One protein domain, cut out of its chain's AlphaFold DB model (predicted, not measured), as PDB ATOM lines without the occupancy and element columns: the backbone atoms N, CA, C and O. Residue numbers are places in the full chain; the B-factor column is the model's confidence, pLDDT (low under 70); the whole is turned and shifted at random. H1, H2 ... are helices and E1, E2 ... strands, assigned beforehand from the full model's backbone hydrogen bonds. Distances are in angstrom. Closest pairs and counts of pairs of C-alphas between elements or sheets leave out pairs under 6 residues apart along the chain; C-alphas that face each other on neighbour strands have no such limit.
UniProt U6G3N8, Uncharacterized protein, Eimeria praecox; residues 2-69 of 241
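AT A GLANCE: This is residues 2 to 69 of the 241 residues of an uncharacterized protein of Eimeria praecox (UniProt U6G3N8). This is a small sheet of three short strands, with E1 between E2 and E3, the helix H1 set slantwise over one of its faces and the helix H2 reaching it with residues 43 to 47 alone. Residues 51 to 56, of which 51 to 53 belong to H2, stick out, and the 13 residues from 30 to 42 between the two helices hold no named element. The printed part has 68 residues, with two named helices and three named strands in the order E1, E2, H1, H2, E3; the sheet runs E2, E1, E3 and is mixed. The class is mixed, helices and strands, though under half of the residues, 32 of 68, are in named elements. The whole is compact, with a radius of gyration of the C-alphas of 11.9 A and spans of 35 by 27 by 16 A.

HOW THE PARTS SIT: Start at E1, residues 6 to 10, the inner strand. E2, residues 16 to 19, is its antiparallel neighbour at 136 degrees, and the two form a hairpin; look for N 9 and O 17, 2.9 A apart, and N 19 and O 7, 2.8 A apart, both within hydrogen-bond range. H1, residues 21 to 29, is on the sheet at a height over the sheet of 9.0 A. Of its 9 C-alphas, 6 fall on E1 and 2 on E2, and it lies over E1 and only just not over E2. It runs slantwise to the strands, at 38 degrees to E1 on the local plane; the closest C-alphas of E1 and H1, those of Phe 7 and Ala 24, are 6.2 A apart. H2, residues 43 to 53, only grazes the sheet, with its residues 43 to 47; its closest C-alpha pair with E2 is Leu 43 and Leu 16, 7.2 A apart. H1 and H2 are apart. E3, residues 60 to 62, is the parallel neighbour of E1 at 30 degrees, with N 8 and O 61 within hydrogen-bond range at 2.8 A. In H1 and H2 every O i to N i+4 pair is within hydrogen-bond range.

IN THESE COORDINATES: Find C-alpha 6 at (53.576, 27.124, 34.606); from there E1 runs 13.3 A to C-alpha 10. E2 measures 9.4 A from C-alpha 16 to C-alpha 19, and H1 12.9 A from C-alpha 21 to C-alpha 29. H2 begins at C-alpha 43, at (43.274, 32.586, 29.473), and runs 15.6 A to C-alpha 53. E3 covers 6.6 A and ends at C-alpha 62, at (45.327, 26.210, 37.165).

THE WHOLE: The two C-alphas farthest apart, those of Ser 55 and Ser 69, are 35.8 A apart. The printed part has no cut, and H1 to H2 is the long link. The mean pLDDT of the printed part is 86.7; look for low confidence, under 70, at residues 2 to 3 of this model.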
ATOM      1  N   ARG A   2      62.921  18.201  30.887       52.50
ATOM      2  CA  ARG A   2      62.283  18.410  32.195       52.50
ATOM      3  C   ARG A   2      60.993  19.196  31.955       52.50
ATOM      4  O   ARG A   2      61.060  20.315  31.459       52.50
ATOM      5  N   LEU A   3      59.838  18.601  32.246       65.00
ATOM      6  CA  LEU A   3      58.558  19.307  32.195       65.00
ATOM      7  C   LEU A   3      58.545  20.334  33.334       65.00
ATOM      8  O   LEU A   3      58.513  19.961  34.502       65.00
ATOM      9  N   CYS A   4      58.631  21.618  32.993       79.50
ATOM     10  CA  CYS A   4      58.523  22.716  33.950       79.50
ATOM     11  C   CYS A   4      57.136  23.350  33.796       79.50
ATOM     12  O   CYS A   4      56.964  24.173  32.893       79.50
ATOM     13  N   PRO A   5      56.136  22.949  34.602       89.31
ATOM     14  CA  PRO A   5      54.798  23.505  34.485       89.31
ATOM     15  C   PRO A   5      54.782  24.990  34.862       89.31
ATOM     16  O   PRO A   5      55.538  25.436  35.728       89.31
ATOM     17  N   ILE A   6      53.893  25.747  34.225       92.69
ATOM     18  CA  ILE A   6      53.576  27.124  34.606       92.69
ATOM     19  C   ILE A   6      52.334  27.088  35.489       92.69
ATOM     20  O   ILE A   6      51.287  26.595  35.077       92.69
ATOM     21  N   PHE A   7      52.443  27.639  36.695       93.44
ATOM     22  CA  PHE A   7      51.317  27.759  37.614       93.44
ATOM     23  C   PHE A   7      50.609  29.091  37.410       93.44
ATOM     24  O   PHE A   7      51.254  30.133  37.299       93.44
ATOM     25  N   LEU A   8      49.282  29.052  37.388       94.38
ATOM     26  CA  LEU A   8      48.430  30.212  37.177       94.38
ATOM     27  C   LEU A   8      47.647  30.536  38.449       94.38
ATOM     28  O   LEU A   8      47.119  29.641  39.113       94.38
ATOM     29  N   GLY A   9      47.572  31.823  38.773       92.31
ATOM     30  CA  GLY A   9      46.782  32.355  39.877       92.31
ATOM     31  C   GLY A   9      45.608  33.182  39.371       92.31
ATOM     32  O   GLY A   9      45.774  33.977  38.446       92.31
ATOM     33  N   LEU A  10      44.442  33.002  39.992       91.62
ATOM     34  CA  LEU A  10      43.240  33.797  39.742       91.62
ATOM     35  C   LEU A  10      43.163  34.964  40.725       91.62
ATOM     36  O   LEU A  10      43.291  34.773  41.941       91.62
ATOM     37  N   HIS A  11      42.919  36.151  40.186       90.88
ATOM     38  CA  HIS A  11      42.696  37.369  40.953       90.88
ATOM     39  C   HIS A  11      41.207  37.614  41.217       90.88
ATOM     40  O   HIS A  11      40.334  37.082  40.529       90.88
ATOM     41  N   THR A  12      40.907  38.436  42.223       85.88
ATOM     42  CA  THR A  12      39.532  38.801  42.608       85.88
ATOM     43  C   THR A  12      38.753  39.523  41.507       85.88
ATOM     44  O   THR A  12      37.528  39.414  41.453       85.88
ATOM     45  N   ASP A  13      39.441  40.236  40.617       85.88
ATOM     46  CA  ASP A  13      38.852  40.902  39.453       85.88
ATOM     47  C   ASP A  13      38.555  39.939  38.285       85.88
ATOM     48  O   ASP A  13      37.913  40.334  37.312       85.88
ATOM     49  N   GLY A  14      38.966  38.672  38.399       85.38
ATOM     50  CA  GLY A  14      38.808  37.656  37.364       85.38
ATOM     51  C   GLY A  14      39.932  37.643  36.331       85.38
ATOM     52  O   GLY A  14      39.753  37.041  35.283       85.38
ATOM     53  N   SER A  15      41.069  38.286  36.595       92.19
ATOM     54  CA  SER A  15      42.271  38.202  35.755       92.19
ATOM     55  C   SER A  15      43.240  37.102  36.229       92.19
ATOM     56  O   SER A  15      43.047  36.467  37.273       92.19
ATOM     57  N   LEU A  16      44.282  36.843  35.438       93.81
ATOM     58  CA  LEU A  16      45.260  35.772  35.621       93.81
ATOM     59  C   LEU A  16      46.681  36.317  35.767       93.81
ATOM     60  O   LEU A  16      47.075  37.254  35.075       93.81
ATOM     61  N   SER A  17      47.483  35.648  36.590       94.38
ATOM     62  CA  SER A  17      48.931  35.871  36.670       94.38
ATOM     63  C   SER A  17      49.703  34.564  36.627       94.38
ATOM     64  O   SER A  17      49.263  33.548  37.170       94.38
ATOM     65  N   ILE A  18      50.891  34.605  36.025       94.75
ATOM     66  CA  ILE A  18      51.866  33.520  36.132       94.75
ATOM     67  C   ILE A  18      52.519  33.590  37.515       94.75
ATOM     68  O   ILE A  18      53.049  34.624  37.920       94.75
ATOM     69  N   LEU A  19      52.488  32.477  38.242       93.25
ATOM     70  CA  LEU A  19      53.041  32.369  39.582       93.25
ATOM     71  C   LEU A  19      54.440  31.760  39.555       93.25
ATOM     72  O   LEU A  19      54.707  30.776  38.863       93.25
ATOM     73  N   SER A  20      55.320  32.300  40.400       91.06
ATOM     74  CA  SER A  20      56.528  31.578  40.800       91.06
ATOM     75  C   SER A  20      56.146  30.292  41.542       91.06
ATOM     76  O   SER A  20      55.065  30.207  42.127       91.06
ATOM     77  N   PHE A  21      57.049  29.313  41.593       85.81
ATOM     78  CA  PHE A  21      56.823  28.073  42.345       85.81
ATOM     79  C   PHE A  21      56.414  28.334  43.808       85.81
ATOM     80  O   PHE A  21      55.447  27.761  44.307       85.81
ATOM     81  N   TRP A  22      57.087  29.270  44.481       86.06
ATOM     82  CA  TRP A  22      56.766  29.635  45.863       86.06
ATOM     83  C   TRP A  22      55.415  30.336  45.991       86.06
ATOM     84  O   TRP A  22      54.672  30.077  46.939       86.06
ATOM     85  N   SER A  23      55.081  31.203  45.034       89.00
ATOM     86  CA  SER A  23      53.769  31.846  44.977       89.00
ATOM     87  C   SER A  23      52.664  30.818  44.745       89.00
ATOM     88  O   SER A  23      51.621  30.922  45.375       89.00
ATOM     89  N   ALA A  24      52.904  29.797  43.918       88.88
ATOM     90  CA  ALA A  24      51.958  28.714  43.672       88.88
ATOM     91  C   ALA A  24      51.698  27.874  44.933       88.88
ATOM     92  O   ALA A  24      50.542  27.600  45.253       88.88
ATOM     93  N   ILE A  25      52.743  27.539  45.703       85.56
ATOM     94  CA  ILE A  25      52.579  26.851  46.996       85.56
ATOM     95  C   ILE A  25      51.747  27.710  47.952       85.56
ATOM     96  O   ILE A  25      50.761  27.225  48.504       85.56
ATOM     97  N   LYS A  26      52.098  28.992  48.124       85.69
ATOM     98  CA  LYS A  26      51.337  29.908  48.992       85.69
ATOM     99  C   LYS A  26      49.879  30.023  48.547       85.69
ATOM    100  O   LYS A  26      48.980  29.943  49.375       85.69
ATOM    101  N   TYR A  27      49.660  30.148  47.243       85.69
ATOM    102  CA  TYR A  27      48.336  30.245  46.647       85.69
ATOM    103  C   TYR A  27      47.490  28.993  46.908       85.69
ATOM    104  O   TYR A  27      46.343  29.116  47.323       85.69
ATOM    105  N   SER A  28      48.073  27.794  46.795       81.25
ATOM    106  CA  SER A  28      47.377  26.526  47.080       81.25
ATOM    107  C   SER A  28      46.915  26.374  48.539       81.25
ATOM    108  O   SER A  28      46.043  25.559  48.842       81.25
ATOM    109  N   LEU A  29      47.495  27.158  49.453       79.81
ATOM    110  CA  LEU A  29      47.149  27.173  50.872       79.81
ATOM    111  C   LEU A  29      46.177  28.306  51.234       79.81
ATOM    112  O   LEU A  29      45.669  28.315  52.355       79.81
ATOM    113  N   SER A  30      45.918  29.239  50.314       76.62
ATOM    114  CA  SER A  30      45.073  30.413  50.541       76.62
ATOM    115  C   SER A  30      43.586  30.070  50.458       76.62
ATOM    116  O   SER A  30      43.156  29.333  49.573       76.62
ATOM    117  N   PHE A  31      42.786  30.658  51.348       78.44
ATOM    118  CA  PHE A  31      41.318  30.625  51.281       78.44
ATOM    119  C   PHE A  31      40.736  31.805  50.490       78.44
ATOM    120  O   PHE A  31      39.520  31.918  50.349       78.44
ATOM    121  N   GLU A  32      41.603  32.666  49.961       80.12
ATOM    122  CA  GLU A  32      41.243  33.856  49.201       80.12
ATOM    123  C   GLU A  32      41.926  33.855  47.831       80.12
ATOM    124  O   GLU A  32      43.052  33.366  47.677       80.12
ATOM    125  N   LEU A  33      41.233  34.439  46.850       84.56
ATOM    126  CA  LEU A  33      41.793  34.775  45.541       84.56
ATOM    127  C   LEU A  33      42.934  35.788  45.691       84.56
ATOM    128  O   LEU A  33      43.014  36.511  46.684       84.56
ATOM    129  N   LEU A  34      43.793  35.884  44.677       85.75
ATOM    130  CA  LEU A  34      44.865  36.873  44.700       85.75
ATOM    131  C   LEU A  34      44.278  38.294  44.683       85.75
ATOM    132  O   LEU A  34      43.397  38.586  43.869       85.75
ATOM    133  N   PRO A  35      44.758  39.196  45.553       85.00
ATOM    134  CA  PRO A  35      44.313  40.577  45.534       85.00
ATOM    135  C   PRO A  35      44.833  41.307  44.288       85.00
ATOM    136  O   PRO A  35      45.810  40.899  43.653       85.00
ATOM    137  N   GLY A  36      44.198  42.432  43.966       86.50
ATOM    138  CA  GLY A  36      44.618  43.310  42.874       86.50
ATOM    139  C   GLY A  36      44.259  42.784  41.486       86.50
ATOM    140  O   GLY A  36      43.353  41.968  41.337       86.50
ATOM    141  N   ARG A  37      44.968  43.296  40.476       89.00
ATOM    142  CA  ARG A  37      44.803  42.915  39.070       89.00
ATOM    143  C   ARG A  37      45.982  42.070  38.612       89.00
ATOM    144  O   ARG A  37      47.133  42.375  38.923       89.00
ATOM    145  N   GLY A  38      45.674  41.021  37.880       89.75
ATOM    146  CA  GLY A  38      46.617  40.130  37.238       89.75
ATOM    147  C   GLY A  38      47.154  40.680  35.924       89.75
ATOM    148  O   GLY A  38      46.706  41.700  35.404       89.75
ATOM    149  N   GLN A  39      48.150  39.976  35.392       93.94
ATOM    150  CA  GLN A  39      48.859  40.346  34.165       93.94
ATOM    151  C   GLN A  39      48.013  40.146  32.902       93.94
ATOM    152  O   GLN A  39      48.157  40.891  31.935       93.94
ATOM    153  N   PHE A  40      47.136  39.142  32.903       94.06
ATOM    154  CA  PHE A  40      46.351  38.742  31.741       94.06
ATOM    155  C   PHE A  40      44.865  38.811  32.066       94.06
ATOM    156  O   PHE A  40      44.404  38.215  33.033       94.06
ATOM    157  N   HIS A  41      44.091  39.497  31.231       91.88
ATOM    158  CA  HIS A  41      42.647  39.629  31.439       91.88
ATOM    159  C   HIS A  41      41.875  38.319  31.201       91.88
ATOM    160  O   HIS A  41      40.760  38.177  31.689       91.88
ATOM    161  N   SER A  42      42.436  37.368  30.445       92.31
ATOM    162  CA  SER A  42      41.820  36.062  30.192       92.31
ATOM    163  C   SER A  42      42.852  34.994  29.815       92.31
ATOM    164  O   SER A  42      44.010  35.300  29.510       92.31
ATOM    165  N   LEU A  43      42.433  33.727  29.827       92.00
ATOM    166  CA  LEU A  43      43.274  32.586  29.473       92.00
ATOM    167  C   LEU A  43      43.691  32.644  27.999       92.00
ATOM    168  O   LEU A  43      44.841  32.352  27.683       92.00
ATOM    169  N   SER A  44      42.810  33.097  27.106       92.38
ATOM    170  CA  SER A  44      43.164  33.326  25.702       92.38
ATOM    171  C   SER A  44      44.296  34.330  25.534       92.38
ATOM    172  O   SER A  44      45.185  34.098  24.719       92.38
ATOM    173  N   ALA A  45      44.286  35.429  26.294       92.81
ATOM    174  CA  ALA A  45      45.343  36.436  26.216       92.81
ATOM    175  C   ALA A  45      46.693  35.880  26.678       92.81
ATOM    176  O   ALA A  45      47.721  36.130  26.047       92.81
ATOM    177  N   LEU A  46      46.679  35.068  27.740       93.94
ATOM    178  CA  LEU A  46      47.861  34.349  28.201       93.94
ATOM    179  C   LEU A  46      48.393  33.392  27.124       93.94
ATOM    180  O   LEU A  46      49.591  33.401  26.849       93.94
ATOM    181  N   LEU A  47      47.527  32.584  26.503       92.62
ATOM    182  CA  LEU A  47      47.939  31.631  25.465       92.62
ATOM    183  C   LEU A  47      48.589  32.340  24.271       92.62
ATOM    184  O   LEU A  47      49.687  31.962  23.876       92.62
ATOM    185  N   VAL A  48      47.975  33.419  23.772       92.69
ATOM    186  CA  VAL A  48      48.530  34.225  22.669       92.69
ATOM    187  C   VAL A  48      49.899  34.811  23.038       92.69
ATOM    188  O   VAL A  48      50.828  34.789  22.232       92.69
ATOM    189  N   SER A  49      50.059  35.298  24.271       93.00
ATOM    190  CA  SER A  49      51.344  35.818  24.753       93.00
ATOM    191  C   SER A  49      52.433  34.736  24.825       93.00
ATOM    192  O   SER A  49      53.593  34.989  24.485       93.00
ATOM    193  N   LEU A  50      52.073  33.518  25.237       90.62
ATOM    194  CA  LEU A  50      53.003  32.390  25.310       90.62
ATOM    195  C   LEU A  50      53.408  31.882  23.920       90.62
ATOM    196  O   LEU A  50      54.577  31.558  23.725       90.62
ATOM    197  N   GLU A  51      52.487  31.869  22.956       88.81
ATOM    198  CA  GLU A  51      52.763  31.509  21.556       88.81
ATOM    199  C   GLU A  51      53.713  32.505  20.884       88.81
ATOM    200  O   GLU A  51      54.660  32.104  20.213       88.81
ATOM    201  N   GLY A  52      53.509  33.807  21.108       83.81
ATOM    202  CA  GLY A  52      54.368  34.846  20.530       83.81
ATOM    203  C   GLY A  52      55.791  34.871  21.099       83.81
ATOM    204  O   GLY A  52      56.692  35.423  20.473       83.81
ATOM    205  N   SER A  53      56.011  34.283  22.278       82.19
ATOM    206  CA  SER A  53      57.301  34.320  22.980       82.19
ATOM    207  C   SER A  53      58.057  32.992  22.977       82.19
ATOM    208  O   SER A  53      59.246  32.974  23.306       82.19
ATOM    209  N   ARG A  54      57.402  31.870  22.649       78.44
ATOM    210  CA  ARG A  54      57.987  30.526  22.763       78.44
ATOM    211  C   ARG A  54      57.551  29.626  21.615       78.44
ATOM    212  O   ARG A  54      56.382  29.567  21.265       78.44
ATOM    213  N   SER A  55      58.480  28.805  21.127       74.94
ATOM    214  CA  SER A  55      58.173  27.718  20.185       74.94
ATOM    215  C   SER A  55      57.379  26.571  20.825       74.94
ATOM    216  O   SER A  55      56.767  25.773  20.120       74.94
ATOM    217  N   PHE A  56      57.388  26.478  22.159       83.62
ATOM    218  CA  PHE A  56      56.677  25.463  22.928       83.62
ATOM    219  C   PHE A  56      56.038  26.067  24.180       83.62
ATOM    220  O   PHE A  56      56.709  26.709  24.996       83.62
ATOM    221  N   ILE A  57      54.745  25.797  24.360       85.81
ATOM    222  CA  ILE A  57      54.007  26.156  25.569       85.81
ATOM    223  C   ILE A  57      54.107  24.983  26.554       85.81
ATOM    224  O   ILE A  57      53.597  23.900  26.259       85.81
ATOM    225  N   PRO A  58      54.756  25.156  27.718       86.69
ATOM    226  CA  PRO A  58      54.797  24.109  28.732       86.69
ATOM    227  C   PRO A  58      53.410  23.867  29.351       86.69
ATOM    228  O   PRO A  58      52.533  24.727  29.242       86.69
ATOM    229  N   PRO A  59      53.206  22.734  30.051       90.56
ATOM    230  CA  PRO A  59      51.946  22.458  30.731       90.56
ATOM    231  C   PRO A  59      51.538  23.600  31.665       90.56
ATOM    232  O   PRO A  59      52.339  24.064  32.480       90.56
ATOM    233  N   LEU A  60      50.286  24.038  31.551       92.81
ATOM    234  CA  LEU A  60      49.701  25.058  32.414       92.81
ATOM    235  C   LEU A  60      48.916  24.374  33.534       92.81
ATOM    236  O   LEU A  60      48.124  23.469  33.276       92.81
ATOM    237  N   VAL A  61      49.121  24.815  34.771       92.75
ATOM    238  CA  VAL A  61      48.406  24.320  35.950       92.75
ATOM    239  C   VAL A  61      47.587  25.460  36.533       92.75
ATOM    240  O   VAL A  61      48.131  26.495  36.914       92.75
ATOM    241  N   LEU A  62      46.279  25.251  36.623       91.88
ATOM    242  CA  LEU A  62      45.327  26.210  37.165       91.88
ATOM    243  C   LEU A  62      44.422  25.516  38.180       91.88
ATOM    244  O   LEU A  62      43.945  24.409  37.937       91.88
ATOM    245  N   PHE A  63      44.133  26.209  39.279       89.38
ATOM    246  CA  PHE A  63      43.082  25.829  40.217       89.38
ATOM    247  C   PHE A  63      41.836  26.664  39.909       89.38
ATOM    248  O   PHE A  63      41.777  27.813  40.336       89.38
ATOM    249  N   PRO A  64      40.846  26.141  39.165       87.81
ATOM    250  CA  PRO A  64      39.697  26.931  38.708       87.81
ATOM    251  C   PRO A  64      38.773  27.396  39.849       87.81
ATOM    252  O   PRO A  64      37.974  28.307  39.667       87.81
ATOM    253  N   GLU A  65      38.899  26.802  41.040       83.31
ATOM    254  CA  GLU A  65      38.255  27.273  42.277       83.31
ATOM    255  C   GLU A  65      38.867  28.579  42.802       83.31
ATOM    256  O   GLU A  65      38.222  29.323  43.538       83.31
ATOM    257  N   GLY A  66      40.129  28.835  42.453       81.56
ATOM    258  CA  GLY A  66      40.911  30.013  42.811       81.56
ATOM    259  C   GLY A  66      41.221  30.200  44.302       81.56
ATOM    260  O   GLY A  66      41.920  31.137  44.678       81.56
ATOM    261  N   GLN A  67      40.716  29.312  45.149       78.44
ATOM    262  CA  GLN A  67      40.922  29.295  46.590       78.44
ATOM    263  C   GLN A  67      40.818  27.846  47.082       78.44
ATOM    264  O   GLN A  67      40.185  26.998  46.447       78.44
ATOM    265  N   LYS A  68      41.424  27.560  48.229       78.81
ATOM    266  CA  LYS A  68      41.340  26.258  48.886       78.81
ATOM    267  C   LYS A  68      39.919  26.007  49.402       78.81
ATOM    268  O   LYS A  68      39.355  26.838  50.117       78.81
ATOM    269  N   SER A  69      39.354  24.843  49.086       71.25
ATOM    270  CA  SER A  69      38.101  24.392  49.697       71.25
ATOM    271  C   SER A  69      38.337  23.858  51.115       71.25
ATOM    272  O   SER A  69      39.453  23.507  51.505       71.25
TER     273      SER A  69